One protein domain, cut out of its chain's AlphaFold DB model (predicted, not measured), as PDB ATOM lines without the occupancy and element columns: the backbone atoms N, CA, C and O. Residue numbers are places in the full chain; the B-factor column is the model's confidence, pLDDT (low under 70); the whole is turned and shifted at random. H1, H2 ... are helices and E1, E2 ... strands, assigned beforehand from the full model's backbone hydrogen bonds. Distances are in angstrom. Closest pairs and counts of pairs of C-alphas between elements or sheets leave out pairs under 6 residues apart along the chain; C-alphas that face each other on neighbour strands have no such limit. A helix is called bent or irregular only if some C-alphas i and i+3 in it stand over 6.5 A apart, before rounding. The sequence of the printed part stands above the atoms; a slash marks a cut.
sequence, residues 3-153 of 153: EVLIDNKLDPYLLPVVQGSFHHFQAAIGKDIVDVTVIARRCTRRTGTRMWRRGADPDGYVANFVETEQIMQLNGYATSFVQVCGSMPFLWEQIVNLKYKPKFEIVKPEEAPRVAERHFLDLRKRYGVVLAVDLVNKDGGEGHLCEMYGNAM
ATOM      1  N   GLU A   3      10.358  25.961 144.143       85.12
ATOM      2  CA  GLU A   3      10.495  25.380 145.495       85.12
ATOM      3  C   GLU A   3       9.264  25.645 146.367       85.12
ATOM      4  O   GLU A   3       8.700  24.710 146.911       85.12
ATOM      5  N   VAL A   4       8.740  26.875 146.367       90.31
ATOM      6  CA  VAL A   4       7.524  27.222 147.123       90.31
ATOM      7  C   VAL A   4       6.320  26.379 146.689       90.31
ATOM      8  O   VAL A   4       5.529  25.964 147.530       90.31
ATOM      9  N   LEU A   5       6.165  26.102 145.393       90.50
ATOM     10  CA  LEU A   5       5.061  25.278 144.890       90.50
ATOM     11  C   LEU A   5       5.233  23.807 145.295       90.50
ATOM     12  O   LEU A   5       4.254  23.159 145.660       90.50
ATOM     13  N   ILE A   6       6.473  23.310 145.283       91.25
ATOM     14  CA  ILE A   6       6.825  21.950 145.713       91.25
ATOM     15  C   ILE A   6       6.591  21.791 147.223       91.25
ATOM     16  O   ILE A   6       5.908  20.861 147.647       91.25
ATOM     17  N   ASP A   7       7.069  22.737 148.030       93.88
ATOM     18  CA  ASP A   7       6.938  22.721 149.491       93.88
ATOM     19  C   ASP A   7       5.470  22.794 149.939       93.88
ATOM     20  O   ASP A   7       5.084  22.191 150.942       93.88
ATOM     21  N   ASN A   8       4.626  23.481 149.163       94.50
ATOM     22  CA  ASN A   8       3.184  23.567 149.398       94.50
ATOM     23  C   ASN A   8       2.375  22.426 148.751       94.50
ATOM     24  O   ASN A   8       1.146  22.474 148.782       94.50
ATOM     25  N   LYS A   9       3.029  21.395 148.195       92.88
ATOM     26  CA  LYS A   9       2.384  20.221 147.570       92.88
ATOM     27  C   LYS A   9       1.388  20.590 146.463       92.88
ATOM     28  O   LYS A   9       0.312  20.004 146.341       92.88
ATOM     29  N   LEU A  10       1.739  21.590 145.658       93.62
ATOM     30  CA  LEU A  10       0.941  22.056 144.523       93.62
ATOM     31  C   LEU A  10       1.335  21.337 143.223       93.62
ATOM     32  O   LEU A  10       1.341  21.949 142.157       93.62
ATOM     33  N   ASP A  11       1.639  20.035 143.298       91.38
ATOM     34  CA  ASP A  11       2.084  19.210 142.166       91.38
ATOM     35  C   ASP A  11       1.185  19.311 140.917       91.38
ATOM     36  O   ASP A  11       1.729  19.405 139.817       91.38
ATOM     37  N   PRO A  12      -0.163  19.390 141.023       93.94
ATOM     38  CA  PRO A  12      -1.028  19.543 139.848       93.94
ATOM     39  C   PRO A  12      -0.795  20.828 139.038       93.94
ATOM     40  O   PRO A  12      -1.209  20.905 137.884       93.94
ATOM     41  N   TYR A  13      -0.151  21.840 139.629       90.12
ATOM     42  CA  TYR A  13       0.175  23.113 138.980       90.12
ATOM     43  C   TYR A  13       1.613  23.154 138.439       90.12
ATOM     44  O   TYR A  13       2.012  24.142 137.820       90.12
ATOM     45  N   LEU A  14       2.400  22.100 138.669       90.56
ATOM     46  CA  LEU A  14       3.780  21.994 138.212       90.56
ATOM     47  C   LEU A  14       3.831  21.261 136.869       90.56
ATOM     48  O   LEU A  14       3.672  20.046 136.806       90.56
ATOM     49  N   LEU A  15       4.111  21.997 135.791       91.25
ATOM     50  CA  LEU A  15       4.337  21.423 134.464       91.25
ATOM     51  C   LEU A  15       5.820  21.549 134.071       91.25
ATOM     52  O   LEU A  15       6.269  22.650 133.737       91.25
ATOM     53  N   PRO A  16       6.601  20.451 134.085       90.62
ATOM     54  CA  PRO A  16       7.976  20.469 133.608       90.62
ATOM     55  C   PRO A  16       8.037  20.771 132.110       90.62
ATOM     56  O   PRO A  16       7.327  20.166 131.309       90.62
ATOM     57  N   VAL A  17       8.937  21.674 131.726       92.56
ATOM     58  CA  VAL A  17       9.225  21.991 130.325       92.56
ATOM     59  C   VAL A  17      10.676  21.645 130.036       92.56
ATOM     60  O   VAL A  17      11.565  21.907 130.847       92.56
ATOM     61  N   VAL A  18      10.918  21.067 128.864       93.88
ATOM     62  CA  VAL A  18      12.256  20.678 128.426       93.88
ATOM     63  C   VAL A  18      12.753  21.628 127.347       93.88
ATOM     64  O   VAL A  18      12.042  21.937 126.394       93.88
ATOM     65  N   GLN A  19      14.006  22.064 127.472       94.44
ATOM     66  CA  GLN A  19      14.709  22.750 126.395       94.44
ATOM     67  C   GLN A  19      15.368  21.720 125.475       94.44
ATOM     68  O   GLN A  19      16.196  20.931 125.929       94.44
ATOM     69  N   GLY A  20      15.079  21.775 124.179       94.69
ATOM     70  CA  GLY A  20      15.733  20.925 123.190       94.69
ATOM     71  C   GLY A  20      14.895  20.775 121.930       94.69
ATOM     72  O   GLY A  20      14.413  21.779 121.409       94.69
ATOM     73  N   SER A  21      14.740  19.551 121.433       96.81
ATOM     74  CA  SER A  21      13.948  19.275 120.233       96.81
ATOM     75  C   SER A  21      13.115  18.007 120.376       96.81
ATOM     76  O   SER A  21      13.448  17.101 121.140       96.81
ATOM     77  N   PHE A  22      12.022  17.965 119.624       97.81
ATOM     78  CA  PHE A  22      11.123  16.828 119.529       97.81
ATOM     79  C   PHE A  22      10.782  16.630 118.059       97.81
ATOM     80  O   PHE A  22      10.320  17.559 117.398       97.81
ATOM     81  N   HIS A  23      11.022  15.427 117.557       97.94
ATOM     82  CA  HIS A  23      10.679  15.039 116.199       97.94
ATOM     83  C   HIS A  23       9.977  13.696 116.244       97.94
ATOM     84  O   HIS A  23      10.418  12.791 116.946       97.94
ATOM     85  N   HIS A  24       8.909  13.569 115.475       97.94
ATOM     86  CA  HIS A  24       8.165  12.332 115.335       97.94
ATOM     87  C   HIS A  24       7.844  12.126 113.859       97.94
ATOM     88  O   HIS A  24       7.409  13.063 113.185       97.94
ATOM     89  N   PHE A  25       8.103  10.926 113.353       97.44
ATOM     90  CA  PHE A  25       7.834  10.557 111.972       97.44
ATOM     91  C   PHE A  25       7.601   9.054 111.849       97.44
ATOM     92  O   PHE A  25       8.059   8.265 112.673       97.44
ATOM     93  N   GLN A  26       6.916   8.664 110.780       97.19
ATOM     94  CA  GLN A  26       6.710   7.265 110.431       97.19
ATOM     95  C   GLN A  26       7.703   6.834 109.360       97.19
ATOM     96  O   GLN A  26       7.993   7.581 108.423       97.19
ATOM     97  N   ALA A  27       8.211   5.615 109.491       95.50
ATOM     98  CA  ALA A  27       9.095   4.993 108.521       95.50
ATOM     99  C   ALA A  27       8.570   3.604 108.153       95.50
ATOM    100  O   ALA A  27       8.150   2.841 109.019       95.50
ATOM    101  N   ALA A  28       8.611   3.261 106.868       94.62
ATOM    102  CA  ALA A  28       8.278   1.919 106.411       94.62
ATOM    103  C   ALA A  28       9.530   1.032 106.439       94.62
ATOM    104  O   ALA A  28      10.542   1.362 105.819       94.62
ATOM    105  N   ILE A  29       9.452  -0.108 107.125       92.50
ATOM    106  CA  ILE A  29      10.484  -1.150 107.118       92.50
ATOM    107  C   ILE A  29       9.847  -2.418 106.552       92.50
ATOM    108  O   ILE A  29       9.131  -3.150 107.230       92.50
ATOM    109  N   GLY A  30      10.072  -2.668 105.262       91.50
ATOM    110  CA  GLY A  30       9.397  -3.754 104.554       91.50
ATOM    111  C   GLY A  30       7.891  -3.498 104.455       91.50
ATOM    112  O   GLY A  30       7.467  -2.600 103.735       91.50
ATOM    113  N   LYS A  31       7.088  -4.314 105.146       92.62
ATOM    114  CA  LYS A  31       5.620  -4.168 105.200       92.62
ATOM    115  C   LYS A  31       5.135  -3.450 106.457       92.62
ATOM    116  O   LYS A  31       3.968  -3.082 106.526       92.62
ATOM    117  N   ASP A  32       6.018  -3.287 107.432       94.31
ATOM    118  CA  ASP A  32       5.698  -2.714 108.726       94.31
ATOM    119  C   ASP A  32       5.879  -1.194 108.696       94.31
ATOM    120  O   ASP A  32       6.830  -0.676 108.103       94.31
ATOM    121  N   ILE A  33       4.968  -0.477 109.353       95.12
ATOM    122  CA  ILE A  33       5.096   0.960 109.609       95.12
ATOM    123  C   ILE A  33       5.589   1.117 111.044       95.12
ATOM    124  O   ILE A  33       4.968   0.610 111.975       95.12
ATOM    125  N   VAL A  34       6.713   1.805 111.205       97.00
ATOM    126  CA  VAL A  34       7.348   2.072 112.493       97.00
ATOM    127  C   VAL A  34       7.194   3.545 112.824       97.00
ATOM    128  O   VAL A  34       7.573   4.409 112.031       97.00
ATOM    129  N   ASP A  35       6.698   3.824 114.019       97.75
ATOM    130  CA  ASP A  35       6.687   5.161 114.592       97.75
ATOM    131  C   ASP A  35       8.046   5.432 115.245       97.75
ATOM    132  O   ASP A  35       8.475   4.715 116.154       97.75
ATOM    133  N   VAL A  36       8.739   6.465 114.775       98.00
ATOM    134  CA  VAL A  36      10.047   6.878 115.285       98.00
ATOM    135  C   VAL A  36       9.921   8.258 115.910       98.00
ATOM    136  O   VAL A  36       9.510   9.224 115.268       98.00
ATOM    137  N   THR A  37      10.323   8.362 117.169       98.38
ATOM    138  CA  THR A  37      10.385   9.622 117.904       98.38
ATOM    139  C   THR A  37      11.821   9.878 118.334       98.38
ATOM    140  O   THR A  37      12.464   9.010 118.915       98.38
ATOM    141  N   VAL A  38      12.327  11.079 118.072       98.31
ATOM    142  CA  VAL A  38      13.649  11.528 118.517       98.31
ATOM    143  C   VAL A  38      13.475  12.754 119.397       98.31
ATOM    144  O   VAL A  38      12.957  13.784 118.959       98.31
ATOM    145  N   ILE A  39      13.925  12.645 120.644       98.31
ATOM    146  CA  ILE A  39      13.855  13.712 121.638       98.31
ATOM    147  C   ILE A  39      15.276  14.089 122.038       98.31
ATOM    148  O   ILE A  39      16.036  13.232 122.474       98.31
ATOM    149  N   ALA A  40      15.630  15.366 121.935       98.00
ATOM    150  CA  ALA A  40      16.865  15.895 122.503       98.00
ATOM    151  C   ALA A  40      16.531  16.801 123.688       98.00
ATOM    152  O   ALA A  40      15.695  17.696 123.566       98.00
ATOM    153  N   ARG A  41      17.189  16.597 124.830       96.94
ATOM    154  CA  ARG A  41      16.945  17.321 126.083       96.94
ATOM    155  C   ARG A  41      18.243  17.926 126.591       96.94
ATOM    156  O   ARG A  41      19.208  17.210 126.846       96.94
ATOM    157  N   ARG A  42      18.285  19.248 126.748       95.50
ATOM    158  CA  ARG A  42      19.455  19.975 127.251       95.50
ATOM    159  C   ARG A  42      19.385  20.121 128.768       95.50
ATOM    160  O   ARG A  42      18.394  20.597 129.313       95.50
ATOM    161  N   CYS A  43      20.472  19.768 129.444       94.44
ATOM    162  CA  CYS A  43      20.602  19.915 130.888       94.44
ATOM    163  C   CYS A  43      20.693  21.384 131.315       94.44
ATOM    164  O   CYS A  43      21.389  22.194 130.695       94.44
ATOM    165  N   THR A  44      20.045  21.701 132.436       92.12
ATOM    166  CA  THR A  44      20.007  23.046 133.020       92.12
ATOM    167  C   THR A  44      21.044  23.278 134.128       92.12
ATOM    168  O   THR A  44      21.207  24.415 134.567       92.12
ATOM    169  N   ARG A  45      21.785  22.243 134.561       90.75
ATOM    170  CA  ARG A  45      22.723  22.321 135.705       90.75
ATOM    171  C   ARG A  45      23.937  23.224 135.449       90.75
ATOM    172  O   ARG A  45      24.387  23.913 136.354       90.75
ATOM    173  N   ARG A  46      24.433  23.279 134.205       90.19
ATOM    174  CA  ARG A  46      25.538  24.163 133.784       90.19
ATOM    175  C   ARG A  46      25.178  24.935 132.514       90.19
ATOM    176  O   ARG A  46      25.740  24.719 131.439       90.19
ATOM    177  N   THR A  47      24.201  25.829 132.634       83.94
ATOM    178  CA  THR A  47      23.743  26.690 131.535       83.94
ATOM    179  C   THR A  47      24.680  27.868 131.299       83.94
ATOM    180  O   THR A  47      25.311  28.397 132.211       83.94
ATOM    181  N   GLY A  48      24.775  28.288 130.040       80.62
ATOM    182  CA  GLY A  48      25.538  29.459 129.641       80.62
ATOM    183  C   GLY A  48      25.749  29.528 128.135       80.62
ATOM    184  O   GLY A  48      25.414  28.605 127.385       80.62
ATOM    185  N   THR A  49      26.282  30.656 127.685       75.44
ATOM    186  CA  THR A  49      26.611  30.895 126.281       75.44
ATOM    187  C   THR A  49      27.809  30.034 125.867       75.44
ATOM    188  O   THR A  49      28.749  29.835 126.635       75.44
ATOM    189  N   ARG A  50      27.780  29.506 124.634       65.38
ATOM    190  CA  ARG A  50      28.727  28.496 124.109       65.38
ATOM    191  C   ARG A  50      30.205  28.846 124.318       65.38
ATOM    192  O   ARG A  50      31.015  27.942 124.486       65.38
ATOM    193  N   MET A  51      30.552  30.130 124.263       67.31
ATOM    194  CA  MET A  51      31.933  30.596 124.423       67.31
ATOM    195  C   MET A  51      32.299  30.969 125.867       67.31
ATOM    196  O   MET A  51      33.475  31.020 126.189       67.31
ATOM    197  N   TRP A  52      31.318  31.182 126.744       70.81
ATOM    198  CA  TRP A  52      31.559  31.578 128.136       70.81
ATOM    199  C   TRP A  52      31.426  30.416 129.117       70.81
ATOM    200  O   TRP A  52      31.895  30.509 130.243       70.81
ATOM    201  N   ARG A  53      30.781  29.316 128.705       82.69
ATOM    202  CA  ARG A  53      30.661  28.099 129.508       82.69
ATOM    203  C   ARG A  53      31.082  26.867 128.718       82.69
ATOM    204  O   ARG A  53      30.349  26.359 127.867       82.69
ATOM    205  N   ARG A  54      32.285  26.395 129.045       90.31
ATOM    206  CA  ARG A  54      32.905  25.140 128.611       90.31
ATOM    207  C   ARG A  54      33.305  24.319 129.844       90.31
ATOM    208  O   ARG A  54      33.113  24.768 130.980       90.31
ATOM    209  N   GLY A  55      33.760  23.092 129.603       93.62
ATOM    210  CA  GLY A  55      34.184  22.173 130.655       93.62
ATOM    211  C   GLY A  55      33.106  21.839 131.685       93.62
ATOM    212  O   GLY A  55      31.903  22.005 131.440       93.62
ATOM    213  N   ALA A  56      33.559  21.396 132.851       95.44
ATOM    214  CA  ALA A  56      32.746  21.100 134.025       95.44
ATOM    215  C   ALA A  56      32.850  22.183 135.111       95.44
ATOM    216  O   ALA A  56      33.739  23.035 135.082       95.44
ATOM    217  N   ASP A  57      31.913  22.175 136.058       94.38
ATOM    218  CA  ASP A  57      32.104  22.799 137.372       94.38
ATOM    219  C   ASP A  57      32.791  21.834 138.362       94.38
ATOM    220  O   ASP A  57      32.939  20.647 138.064       94.38
ATOM    221  N   PRO A  58      33.201  22.310 139.556       94.75
ATOM    222  CA  PRO A  58      33.790  21.460 140.597       94.75
ATOM    223  C   PRO A  58      32.910  20.293 141.085       94.75
ATOM    224  O   PRO A  58      33.422  19.398 141.774       94.75
ATOM    225  N   ASP A  59      31.615  20.291 140.755       95.25
ATOM    226  CA  ASP A  59      30.652  19.242 141.103       95.25
ATOM    227  C   ASP A  59      30.502  18.174 140.009       95.25
ATOM    228  O   ASP A  59      29.887  17.138 140.253       95.25
ATOM    229  N   GLY A  60      31.130  18.361 138.844       95.31
ATOM    230  CA  GLY A  60      31.114  17.397 137.741       95.31
ATOM    231  C   GLY A  60      29.968  17.605 136.748       95.31
ATOM    232  O   GLY A  60      29.754  16.764 135.868       95.31
ATOM    233  N   TYR A  61      29.228  18.716 136.823       96.56
ATOM    234  CA  TYR A  61      28.244  19.044 135.795       96.56
ATOM    235  C   TYR A  61      28.939  19.687 134.603       96.56
ATOM    236  O   TYR A  61      29.564  20.738 134.716       96.56
ATOM    237  N   VAL A  62      28.813  19.062 133.434       95.94
ATOM    238  CA  VAL A  62      29.438  19.540 132.194       95.94
ATOM    239  C   VAL A  62      28.541  20.516 131.445       95.94
ATOM    240  O   VAL A  62      27.315  20.387 131.410       95.94
ATOM    241  N   ALA A  63      29.161  21.503 130.804       94.12
ATOM    242  CA  ALA A  63      28.463  22.425 129.926       94.12
ATOM    243  C   ALA A  63      27.962  21.694 128.671       94.12
ATOM    244  O   ALA A  63      28.610  20.773 128.167       94.12
ATOM    245  N   ASN A  64      26.836  22.157 128.126       92.00
ATOM    246  CA  ASN A  64      26.209  21.594 126.923       92.00
ATOM    247  C   ASN A  64      25.899  20.089 127.022       92.00
ATOM    248  O   ASN A  64      25.923  19.410 126.003       92.00
ATOM    249  N   PHE A  65      25.598  19.585 128.225       96.25
ATOM    250  CA  PHE A  65      25.106  18.220 128.390       96.25
ATOM    251  C   PHE A  65      23.727  18.066 127.736       96.25
ATOM    252  O   PHE A  65      22.796  18.809 128.069       96.25
ATOM    253  N   VAL A  66      23.605  17.120 126.810       96.94
ATOM    254  CA  VAL A  66      22.386  16.798 126.068       96.94
ATOM    255  C   VAL A  66      22.155  15.294 126.115       96.94
ATOM    256  O   VAL A  66      23.076  14.518 125.873       96.94
ATOM    257  N   GLU A  67      20.917  14.907 126.397       97.94
ATOM    258  CA  GLU A  67      20.409  13.546 126.236       97.94
ATOM    259  C   GLU A  67      19.607  13.482 124.940       97.94
ATOM    260  O   GLU A  67      18.629  14.214 124.787       97.94
ATOM    261  N   THR A  68      20.009  12.615 124.020       98.25
ATOM    262  CA  THR A  68      19.248  12.298 122.813       98.25
ATOM    263  C   THR A  68      18.663  10.908 122.974       98.25
ATOM    264  O   THR A  68      19.398   9.947 123.174       98.25
ATOM    265  N   GLU A  69      17.347  10.800 122.884       98.44
ATOM    266  CA  GLU A  69      16.611   9.552 123.001       98.44
ATOM    267  C   GLU A  69      15.876   9.254 121.701       98.44
ATOM    268  O   GLU A  69      15.102  10.078 121.211       98.44
ATOM    269  N   GLN A  70      16.118   8.065 121.159       98.25
ATOM    270  CA  GLN A  70      15.374   7.503 120.046       98.25
ATOM    271  C   GLN A  70      14.387   6.476 120.590       98.25
ATOM    272  O   GLN A  70      14.788   5.475 121.180       98.25
ATOM    273  N   ILE A  71      13.104   6.715 120.354       98.25
ATOM    274  CA  ILE A  71      12.010   5.820 120.710       98.25
ATOM    275  C   ILE A  71      11.449   5.243 119.416       98.25
ATOM    276  O   ILE A  71      11.115   5.995 118.500       98.25
ATOM    277  N   MET A  72      11.338   3.922 119.336       97.50
ATOM    278  CA  MET A  72      10.702   3.241 118.208       97.50
ATOM    279  C   MET A  72       9.520   2.428 118.708       97.50
ATOM    280  O   MET A  72       9.657   1.686 119.684       97.50
ATOM    281  N   GLN A  73       8.381   2.553 118.033       97.19
ATOM    282  CA  GLN A  73       7.168   1.803 118.329       97.19
ATOM    283  C   GLN A  73       6.719   1.036 117.086       97.19
ATOM    284  O   GLN A  73       6.633   1.593 115.992       97.19
ATOM    285  N   LEU A  74       6.466  -0.260 117.257       95.31
ATOM    286  CA  LEU A  74       6.017  -1.146 116.188       95.31
ATOM    287  C   LEU A  74       5.201  -2.295 116.778       95.31
ATOM    288  O   LEU A  74       5.677  -2.983 117.677       95.31
ATOM    289  N   ASN A  75       4.005  -2.551 116.240       91.06
ATOM    290  CA  ASN A  75       3.188  -3.729 116.569       91.06
ATOM    291  C   ASN A  75       2.980  -3.943 118.087       91.06
ATOM    292  O   ASN A  75       3.001  -5.070 118.575       91.06
ATOM    293  N   GLY A  76       2.811  -2.852 118.843       92.31
ATOM    294  CA  GLY A  76       2.643  -2.875 120.302       92.31
ATOM    295  C   GLY A  76       3.942  -2.987 121.112       92.31
ATOM    296  O   GLY A  76       3.900  -2.857 122.333       92.31
ATOM    297  N   TYR A  77       5.095  -3.173 120.464       95.06
ATOM    298  CA  TYR A  77       6.409  -3.105 121.100       95.06
ATOM    299  C   TYR A  77       6.940  -1.675 121.096       95.06
ATOM    300  O   TYR A  77       6.748  -0.934 120.132       95.06
ATOM    301  N   ALA A  78       7.657  -1.308 122.158       96.75
ATOM    302  CA  ALA A  78       8.347  -0.033 122.275       96.75
ATOM    303  C   ALA A  78       9.799  -0.259 122.703       96.75
ATOM    304  O   ALA A  78      10.079  -1.060 123.596       96.75
ATOM    305  N   THR A  79      10.720   0.465 122.076       97.44
ATOM    306  CA  THR A  79      12.136   0.494 122.454       97.44
ATOM    307  C   THR A  79      12.581   1.933 122.648       97.44
ATOM    308  O   THR A  79      12.050   2.835 122.001       97.44
ATOM    309  N   SER A  80      13.540   2.143 123.547       97.44
ATOM    310  CA  SER A  80      14.184   3.434 123.775       97.44
ATOM    311  C   SER A  80      15.696   3.241 123.807       97.44
ATOM    312  O   SER A  80      16.201   2.305 124.431       97.44
ATOM    313  N   PHE A  81      16.409   4.121 123.111       97.75
ATOM    314  CA  PHE A  81      17.861   4.169 123.083       97.75
ATOM    315  C   PHE A  81      18.337   5.587 123.381       97.75
ATOM    316  O   PHE A  81      17.980   6.527 122.670       97.75
ATOM    317  N   VAL A  82      19.151   5.736 124.428       97.56
ATOM    318  CA  VAL A  82      19.645   7.033 124.906       97.56
ATOM    319  C   VAL A  82      21.138   7.170 124.634       97.56
ATOM    320  O   VAL A  82      21.931   6.297 124.981       97.56
ATOM    321  N   GLN A  83      21.524   8.312 124.074       98.00
ATOM    322  CA  GLN A  83      22.907   8.760 123.955       98.00
ATOM    323  C   GLN A  83      23.081  10.093 124.674       98.00
ATOM    324  O   GLN A  83      22.201  10.954 124.634       98.00
ATOM    325  N   VAL A  84      24.236  10.284 125.305       97.31
ATOM    326  CA  VAL A  84      24.578  11.537 125.984       97.31
ATOM    327  C   VAL A  84      25.792  12.184 125.336       97.31
ATOM    328  O   VAL A  84      26.728  11.505 124.927       97.31
ATOM    329  N   CYS A  85      25.777  13.508 125.245       96.06
ATOM    330  CA  CYS A  85      26.883  14.304 124.726       96.06
ATOM    331  C   CYS A  85      27.087  15.521 125.626       96.06
ATOM    332  O   CYS A  85      26.117  16.108 126.103       96.06
ATOM    333  N   GLY A  86      28.334  15.906 125.880       94.88
ATOM    334  CA  GLY A  86      28.666  17.023 126.757       94.88
ATOM    335  C   GLY A  86      30.095  17.509 126.550       94.88
ATOM    336  O   GLY A  86      30.859  16.937 125.778       94.88
ATOM    337  N   SER A  87      30.452  18.600 127.228       94.81
ATOM    338  CA  SER A  87      31.846  19.067 127.262       94.81
ATOM    339  C   SER A  87      32.728  18.104 128.064       94.81
ATOM    340  O   SER A  87      32.224  17.403 128.937       94.81
ATOM    341  N   MET A  88      34.043  18.118 127.818       95.00
ATOM    342  CA  MET A  88      34.989  17.314 128.602       95.00
ATOM    343  C   MET A  88      34.897  17.637 130.110       95.00
ATOM    344  O   MET A  88      34.785  18.819 130.459       95.00
ATOM    345  N   PRO A  89      34.944  16.627 130.999       96.19
ATOM    346  CA  PRO A  89      34.603  16.756 132.413       96.19
ATOM    347  C   PRO A  89      35.763  17.251 133.289       96.19
ATOM    348  O   PRO A  89      36.097  16.656 134.305       96.19
ATOM    349  N   PHE A  90      36.362  18.373 132.907       96.06
ATOM    350  CA  PHE A  90      37.335  19.113 133.712       96.06
ATOM    351  C   PHE A  90      37.158  20.615 133.484       96.06
ATOM    352  O   PHE A  90      36.409  21.038 132.597       96.06
ATOM    353  N   LEU A  91      37.799  21.438 134.307       94.44
ATOM    354  CA  LEU A  91      37.668  22.885 134.210       94.44
ATOM    355  C   LEU A  91      38.542  23.390 133.054       94.44
ATOM    356  O   LEU A  91      39.768  23.320 133.090       94.44
ATOM    357  N   TRP A  92      37.903  23.891 132.003       93.44
ATOM    358  CA  TRP A  92      38.589  24.546 130.898       93.44
ATOM    359  C   TRP A  92      37.695  25.589 130.252       93.44
ATOM    360  O   TRP A  92      36.462  25.494 130.264       93.44
ATOM    361  N   GLU A  93      38.340  26.585 129.667       90.38
ATOM    362  CA  GLU A  93      37.696  27.755 129.105       90.38
ATOM    363  C   GLU A  93      38.252  28.063 127.716       90.38
ATOM    364  O   GLU A  93      39.344  27.646 127.328       90.38
ATOM    365  N   GLN A  94      37.451  28.778 126.934       88.69
ATOM    366  CA  GLN A  94      37.846  29.296 125.631       88.69
ATOM    367  C   GLN A  94      37.409  30.758 125.564       88.69
ATOM    368  O   GLN A  94      36.379  31.085 124.973       88.69
ATOM    369  N   ILE A  95      38.168  31.623 126.241       85.19
ATOM    370  CA  ILE A  95      37.817  33.034 126.427       85.19
ATOM    371  C   ILE A  95      37.791  33.740 125.072       85.19
ATOM    372  O   ILE A  95      38.763  33.709 124.315       85.19
ATOM    373  N   VAL A  96      36.668  34.392 124.766       84.50
ATOM    374  CA  VAL A  96      36.482  35.120 123.506       84.50
ATOM    375  C   VAL A  96      37.501  36.251 123.402       84.50
ATOM    376  O   VAL A  96      37.642  37.068 124.306       84.50
ATOM    377  N   ASN A  97      38.184  36.322 122.264       84.25
ATOM    378  CA  ASN A  97      39.056  37.430 121.894       84.25
ATOM    379  C   ASN A  97      38.874  37.747 120.399       84.25
ATOM    380  O   ASN A  97      38.078  37.106 119.718       84.25
ATOM    381  N   LEU A  98      39.612  38.729 119.876       89.06
ATOM    382  CA  LEU A  98      39.520  39.141 118.466       89.06
ATOM    383  C   LEU A  98      40.090  38.107 117.469       89.06
ATOM    384  O   LEU A  98      40.102  38.364 116.268       89.06
ATOM    385  N   LYS A  99      40.598  36.954 117.930       86.00
ATOM    386  CA  LYS A  99      41.130  35.904 117.048       86.00
ATOM    387  C   LYS A  99      40.006  35.003 116.552       86.00
ATOM    388  O   LYS A  99      39.082  34.679 117.289       86.00
ATOM    389  N   TYR A 100      40.165  34.499 115.328       82.12
ATOM    390  CA  TYR A 100      39.233  33.552 114.707       82.12
ATOM    391  C   TYR A 100      38.973  32.298 115.562       82.12
ATOM    392  O   TYR A 100      37.831  31.872 115.714       82.12
ATOM    393  N   LYS A 101      40.028  31.728 116.159       81.75
ATOM    394  CA  LYS A 101      39.940  30.610 117.107       81.75
ATOM    395  C   LYS A 101      40.650  31.002 118.406       81.75
ATOM    396  O   LYS A 101      41.883  30.943 118.457       81.75
ATOM    397  N   PRO A 102      39.912  31.437 119.442       85.81
ATOM    398  CA  PRO A 102      40.505  31.705 120.742       85.81
ATOM    399  C   PRO A 102      41.126  30.435 121.332       85.81
ATOM    400  O   PRO A 102      40.683  29.321 121.031       85.81
ATOM    401  N   LYS A 103      42.175  30.611 122.138       87.25
ATOM    402  CA  LYS A 103      42.921  29.502 122.743       87.25
ATOM    403  C   LYS A 103      42.075  28.796 123.803       87.25
ATOM    404  O   LYS A 103      41.196  29.408 124.403       87.25
ATOM    405  N   PHE A 104      42.371  27.519 124.008       90.00
ATOM    406  CA  PHE A 104      41.854  26.752 125.132       90.00
ATOM    407  C   PHE A 104      42.776  26.955 126.329       90.00
ATOM    408  O   PHE A 104      43.997  26.901 126.177       90.00
ATOM    409  N   GLU A 105      42.189  27.187 127.492       90.31
ATOM    410  CA  GLU A 105      42.907  27.348 128.749       90.31
ATOM    411  C   GLU A 105      42.354  26.343 129.747       90.31
ATOM    412  O   GLU A 105      41.144  26.268 129.970       90.31
ATOM    413  N   ILE A 106      43.242  25.530 130.311       92.50
ATOM    414  CA  ILE A 106      42.885  24.542 131.322       92.50
ATOM    415  C   ILE A 106      43.027  25.217 132.671       92.50
ATOM    416  O   ILE A 106      44.077  25.759 133.011       92.50
ATOM    417  N   VAL A 107      41.935  25.215 133.417       92.62
ATOM    418  CA  VAL A 107      41.831  25.887 134.702       92.62
ATOM    419  C   VAL A 107      41.992  24.815 135.764       92.62
ATOM    420  O   VAL A 107      41.270  23.828 135.738       92.62
ATOM    421  N   LYS A 108      42.928  24.998 136.699       94.25
ATOM    422  CA  LYS A 108      43.157  24.049 137.801       94.25
ATOM    423  C   LYS A 108      43.302  22.586 137.334       94.25
ATOM    424  O   LYS A 108      42.460  21.742 137.664       94.25
ATOM    425  N   PRO A 109      44.333  22.268 136.531       93.81
ATOM    426  CA  PRO A 109      44.551  20.916 136.015       93.81
ATOM    427  C   PRO A 109      44.610  19.846 137.120       93.81
ATOM    428  O   PRO A 109      44.210  18.709 136.891       93.81
ATOM    429  N   GLU A 110      45.035  20.210 138.331       95.25
ATOM    430  CA  GLU A 110      45.065  19.346 139.512       95.25
ATOM    431  C   GLU A 110      43.678  18.860 139.969       95.25
ATOM    432  O   GLU A 110      43.569  17.802 140.588       95.25
ATOM    433  N   GLU A 111      42.602  19.593 139.658       95.75
ATOM    434  CA  GLU A 111      41.232  19.187 139.990       95.75
ATOM    435  C   GLU A 111      40.618  18.245 138.937       95.75
ATOM    436  O   GLU A 111      39.563  17.655 139.195       95.75
ATOM    437  N   ALA A 112      41.252  18.073 137.771       96.00
ATOM    438  CA  ALA A 112      40.679  17.332 136.646       96.00
ATOM    439  C   ALA A 112      40.288  15.878 136.989       96.00
ATOM    440  O   ALA A 112      39.139  15.529 136.706       96.00
ATOM    441  N   PRO A 113      41.126  15.057 137.664       96.81
ATOM    442  CA  PRO A 113      40.749  13.680 138.006       96.81
ATOM    443  C   PRO A 113      39.525  13.620 138.928       96.81
ATOM    444  O   PRO A 113      38.594  12.853 138.702       96.81
ATOM    445  N   ARG A 114      39.474  14.503 139.936       96.94
ATOM    446  CA  ARG A 114      38.363  14.578 140.898       96.94
ATOM    447  C   ARG A 114      37.044  14.949 140.217       96.94
ATOM    448  O   ARG A 114      35.982  14.445 140.583       96.94
ATOM    449  N   VAL A 115      37.086  15.880 139.267       97.38
ATOM    450  CA  VAL A 115      35.891  16.355 138.554       97.38
ATOM    451  C   VAL A 115      35.420  15.329 137.524       97.38
ATOM    452  O   VAL A 115      34.215  15.077 137.438       97.38
ATOM    453  N   ALA A 116      36.351  14.683 136.819       97.19
ATOM    454  CA  ALA A 116      36.056  13.580 135.914       97.19
ATOM    455  C   ALA A 116      35.416  12.405 136.665       97.19
ATOM    456  O   ALA A 116      34.350  11.933 136.266       97.19
ATOM    457  N   GLU A 117      35.983  12.001 137.804       96.69
ATOM    458  CA  GLU A 117      35.426  10.950 138.657       96.69
ATOM    459  C   GLU A 117      33.980  11.266 139.065       96.69
ATOM    460  O   GLU A 117      33.080  10.457 138.841       96.69
ATOM    461  N   ARG A 118      33.719  12.471 139.597       97.25
ATOM    462  CA  ARG A 118      32.356  12.898 139.967       97.25
ATOM    463  C   ARG A 118      31.388  12.827 138.789       97.25
ATOM    464  O   ARG A 118      30.274  12.324 138.945       97.25
ATOM    465  N   HIS A 119      31.816  13.296 137.619       97.50
ATOM    466  CA  HIS A 119      31.010  13.255 136.406       97.50
ATOM    467  C   HIS A 119      30.641  11.818 136.017       97.50
ATOM    468  O   HIS A 119      29.467  11.507 135.814       97.50
ATOM    469  N   PHE A 120      31.626  10.920 135.958       97.19
ATOM    470  CA  PHE A 120      31.401   9.531 135.568       97.19
ATOM    471  C   PHE A 120      30.646   8.724 136.620       97.19
ATOM    472  O   PHE A 120      29.859   7.855 136.252       97.19
ATOM    473  N   LEU A 121      30.806   9.022 137.910       97.00
ATOM    474  CA  LEU A 121      29.976   8.434 138.963       97.00
ATOM    475  C   LEU A 121      28.501   8.821 138.791       97.00
ATOM    476  O   LEU A 121      27.631   7.954 138.879       97.00
ATOM    477  N   ASP A 122      28.210  10.088 138.486       96.75
ATOM    478  CA  ASP A 122      26.844  10.545 138.205       96.75
ATOM    479  C   ASP A 122      26.280   9.910 136.920       96.75
ATOM    480  O   ASP A 122      25.130   9.466 136.908       96.75
ATOM    481  N   LEU A 123      27.087   9.772 135.859       97.00
ATOM    482  CA  LEU A 123      26.674   9.052 134.648       97.00
ATOM    483  C   LEU A 123      26.399   7.571 134.921       97.00
ATOM    484  O   LEU A 123      25.363   7.064 134.500       97.00
ATOM    485  N   ARG A 124      27.275   6.878 135.655       96.94
ATOM    486  CA  ARG A 124      27.090   5.459 135.993       96.94
ATOM    487  C   ARG A 124      25.866   5.235 136.869       96.94
ATOM    488  O   ARG A 124      25.157   4.252 136.684       96.94
ATOM    489  N   LYS A 125      25.579   6.159 137.788       97.31
ATOM    490  CA  LYS A 125      24.371   6.107 138.618       97.31
ATOM    491  C   LYS A 125      23.092   6.270 137.791       97.31
ATOM    492  O   LYS A 125      22.086   5.653 138.124       97.31
ATOM    493  N   ARG A 126      23.122   7.096 136.739       95.38
ATOM    494  CA  ARG A 126      21.957   7.378 135.881       95.38
ATOM    495  C   ARG A 126      21.761   6.364 134.751       95.38
ATOM    496  O   ARG A 126      20.625   6.011 134.463       95.38
ATOM    497  N   TYR A 127      22.845   5.899 134.134       96.31
ATOM    498  CA  TYR A 127      22.820   5.119 132.888       96.31
ATOM    499  C   TYR A 127      23.427   3.715 133.009       96.31
ATOM    500  O   TYR A 127      23.339   2.927 132.073       96.31
ATOM    501  N   GLY A 128      24.047   3.376 134.142       96.00
ATOM    502  CA  GLY A 128      24.725   2.096 134.325       96.00
ATOM    503  C   GLY A 128      26.099   2.068 133.655       96.00
ATOM    504  O   GLY A 128      27.036   2.718 134.120       96.00
ATOM    505  N   VAL A 129      26.253   1.267 132.601       95.19
ATOM    506  CA  VAL A 129      27.527   1.142 131.876       95.19
ATOM    507  C   VAL A 129      27.693   2.333 130.936       95.19
ATOM    508  O   VAL A 129      26.808   2.631 130.141       95.19
ATOM    509  N   VAL A 130      28.841   3.003 131.018       95.25
ATOM    510  CA  VAL A 130      29.139   4.208 130.238       95.25
ATOM    511  C   VAL A 130      30.343   3.937 129.347       95.25
ATOM    512  O   VAL A 130      31.402   3.555 129.841       95.25
ATOM    513  N   LEU A 131      30.183   4.166 128.045       95.19
ATOM    514  CA  LEU A 131      31.271   4.184 127.072       95.19
ATOM    515  C   LEU A 131      31.493   5.629 126.621       95.19
ATOM    516  O   LEU A 131      30.602   6.236 126.029       95.19
ATOM    517  N   ALA A 132      32.672   6.177 126.905       94.44
ATOM    518  CA  ALA A 132      33.053   7.511 126.459       94.44
ATOM    519  C   ALA A 132      33.754   7.441 125.096       94.44
ATOM    520  O   ALA A 132      34.686   6.661 124.910       94.44
ATOM    521  N   VAL A 133      33.314   8.278 124.156       94.94
ATOM    522  CA  VAL A 133      33.913   8.422 122.823       94.94
ATOM    523  C   VAL A 133      34.450   9.842 122.700       94.94
ATOM    524  O   VAL A 133      33.680  10.797 122.798       94.94
ATOM    525  N   ASP A 134      35.758   9.977 122.483       93.12
ATOM    526  CA  ASP A 134      36.417  11.258 122.220       93.12
ATOM    527  C   ASP A 134      36.923  11.306 120.773       93.12
ATOM    528  O   ASP A 134      37.601  10.389 120.308       93.12
ATOM    529  N   LEU A 135      36.562  12.375 120.062       93.12
ATOM    530  CA  LEU A 135      36.929  12.636 118.666       93.12
ATOM    531  C   LEU A 135      37.712  13.952 118.518       93.12
ATOM    532  O   LEU A 135      37.802  14.497 117.416       93.12
ATOM    533  N   VAL A 136      38.227  14.505 119.620       91.06
ATOM    534  CA  VAL A 136      39.041  15.723 119.602       91.06
ATOM    535  C   VAL A 136      40.346  15.484 118.840       91.06
ATOM    536  O   VAL A 136      40.938  14.404 118.887       91.06
ATOM    537  N   ASN A 137      40.787  16.501 118.095       89.62
ATOM    538  CA  ASN A 137      42.042  16.424 117.364       89.62
ATOM    539  C   ASN A 137      43.218  16.279 118.342       89.62
ATOM    540  O   ASN A 137      43.292  16.991 119.340       89.62
ATOM    541  N   LYS A 138      44.156  15.385 118.029       90.44
ATOM    542  CA  LYS A 138      45.364  15.156 118.830       90.44
ATOM    543  C   LYS A 138      46.419  16.246 118.639       90.44
ATOM    544  O   LYS A 138      47.330  16.351 119.451       90.44
ATOM    545  N   ASP A 139      46.268  17.076 117.609       87.75
ATOM    546  CA  ASP A 139      47.206  18.142 117.283       87.75
ATOM    547  C   ASP A 139      46.730  19.529 117.752       87.75
ATOM    548  O   ASP A 139      45.537  19.851 117.819       87.75
ATOM    549  N   GLY A 140      47.692  20.411 118.031       85.38
ATOM    550  CA  GLY A 140      47.443  21.808 118.385       85.38
ATOM    551  C   GLY A 140      46.761  21.995 119.746       85.38
ATOM    552  O   GLY A 140      46.946  21.215 120.672       85.38
ATOM    553  N   GLY A 141      45.977  23.072 119.889       81.12
ATOM    554  CA  GLY A 141      45.331  23.410 121.167       81.12
ATOM    555  C   GLY A 141      44.255  22.414 121.620       81.12
ATOM    556  O   GLY A 141      43.970  22.332 122.808       81.12
ATOM    557  N   GLU A 142      43.669  21.666 120.685       86.81
ATOM    558  CA  GLU A 142      42.737  20.569 120.980       86.81
ATOM    559  C   GLU A 142      43.473  19.338 121.522       86.81
ATOM    560  O   GLU A 142      42.980  18.700 122.450       86.81
ATOM    561  N   GLY A 143      44.698  19.089 121.046       90.69
ATOM    562  CA  GLY A 143      45.548  18.005 121.535       90.69
ATOM    563  C   GLY A 143      45.818  18.082 123.033       90.69
ATOM    564  O   GLY A 143      45.730  17.073 123.724       90.69
ATOM    565  N   HIS A 144      46.037  19.287 123.563       90.75
ATOM    566  CA  HIS A 144      46.242  19.470 125.001       90.75
ATOM    567  C   HIS A 144      44.988  19.139 125.830       90.75
ATOM    568  O   HIS A 144      45.095  18.615 126.937       90.75
ATOM    569  N   LEU A 145      43.789  19.392 125.290       92.38
ATOM    570  CA  LEU A 145      42.538  18.973 125.929       92.38
ATOM    571  C   LEU A 145      42.374  17.448 125.885       92.38
ATOM    572  O   LEU A 145      41.971  16.858 126.884       92.38
ATOM    573  N   CYS A 146      42.710  16.819 124.752       92.81
ATOM    574  CA  CYS A 146      42.689  15.363 124.593       92.81
ATOM    575  C   CYS A 146      43.642  14.675 125.583       92.81
ATOM    576  O   CYS A 146      43.260  13.705 126.233       92.81
ATOM    577  N   GLU A 147      44.867  15.187 125.722       92.81
ATOM    578  CA  GLU A 147      45.867  14.672 126.661       92.81
ATOM    579  C   GLU A 147      45.380  14.791 128.108       92.81
ATOM    580  O   GLU A 147      45.398  13.818 128.860       92.81
ATOM    581  N   MET A 148      44.869  15.966 128.487       93.12
ATOM    582  CA  MET A 148      44.344  16.175 129.834       93.12
ATOM    583  C   MET A 148      43.119  15.317 130.132       93.12
ATOM    584  O   MET A 148      42.989  14.834 131.253       93.12
ATOM    585  N   TYR A 149      42.247  15.085 129.149       94.31
ATOM    586  CA  TYR A 149      41.120  14.180 129.337       94.31
ATOM    587  C   TYR A 149      41.578  12.733 129.534       94.31
ATOM    588  O   TYR A 149      41.096  12.063 130.443       94.31
ATOM    589  N   GLY A 150      42.534  12.274 128.720       92.38
ATOM    590  CA  GLY A 150      43.098  10.929 128.821       92.38
ATOM    591  C   GLY A 150      43.820  10.670 130.144       92.38
ATOM    592  O   GLY A 150      43.723   9.570 130.667       92.38
ATOM    593  N   ASN A 151      44.489  11.681 130.707       91.31
ATOM    594  CA  ASN A 151      45.183  11.577 131.996       91.31
ATOM    595  C   ASN A 151      44.249  11.692 133.216       91.31
ATOM    596  O   ASN A 151      44.641  11.322 134.320       91.31
ATOM    597  N   ALA A 152      43.056  12.268 133.047       88.31
ATOM    598  CA  ALA A 152      42.079  12.447 134.124       88.31
ATOM    599  C   ALA A 152      41.156  11.232 134.327       88.31
ATOM    600  O   ALA A 152      40.411  11.208 135.310       88.31
ATOM    601  N   MET A 153      41.176  10.278 133.392       78.25
ATOM    602  CA  MET A 153      40.406   9.026 133.407       78.25
ATOM    603  C   MET A 153      41.246   7.871 133.940       78.25
ATOM    604  O   MET A 153      40.664   7.035 134.665       78.25
TER     605      MET A 153
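AT A GLANCE: This is residues 3 to 153 of the 153 residues of the protein "SAC domain-containing protein" of Beta vulgaris subsp. vulgaris (UniProt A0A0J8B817). A long, twisted sheet of two hairpins side by side, E1 with E2 and E3 with E4, reaches out from a body of long loops and two helices, H2 and H3, which meet at a wide angle past the end of the sheet where E2 and E4 end. Ahead of E1 an arm leads away to the short helix H1, and residues 7 to 12 of it stick out. The printed part has 151 residues with three named helices and four named strands, in the order H1 E1 E2 E3 E4 H2 H3; the sheet's order is E1 - E2 - E3 - E4, all antiparallel, and the class is mixed, helices and strands. The whole is loose, with a radius of gyration of the C-alphas of 19.4 A and spans of 51 by 51 by 35 A.

HOW THE PARTS SIT: H1, residues 3 to 7, touches no helix and is not on the sheet. E1, residues 20 to 29, is an edge strand and forms a hairpin with E2, residues 32 to 42; N 23 and O 38 are 2.9 A apart, within hydrogen-bond range. E3, residues 66 to 74, forms a hairpin with E2, with N 37 and O 71 at 2.8 A. E4, residues 77 to 85, is the other edge strand and forms a hairpin with E3, with N 70 and O 81 at 2.8 A. The four strands are a meander, each the antiparallel neighbour of the one before. H2, residues 109 to 127, is only just not on the sheet, with 4 pairs of C-alphas within 10 A. H3, residues 140 to 152, touches H2 with residues 148 to 152 alone, and H2 touches it with residues 109 to 116 alone; the closest C-alphas, of Pro 113 and Ala 152, are 4.3 A apart. Their lines stand at a steep tilt of 67 degrees, only just short of about perpendicular, the same way. In H1 every O i to N i+4 pair is within hydrogen-bond range; in H2 13 of 15 are, in H3 7 of 9.

IN THESE COORDINATES: H1 begins at C-alpha 3, (10.495, 25.380, 145.495), and measures 6.0 A. E1 measures 27.8 A, E2 32.4 A, E3 26.2 A and E4 27.1 A. H2 measures 27.0 A and is irregular, with C-alphas 110 and 113 7.3 A apart. H3 measures 19.1 A and ends at C-alpha 152, (42.079, 12.447, 134.124).

THE WHOLE: The two C-alphas farthest apart, of Lys 31 and Glu 110, are 57.3 A apart. The printed part has no cut. The links H1 to E1, E2 to E3, E4 to H2 and H2 to H3 are long. Residues 50 to 51 have pLDDT under 70.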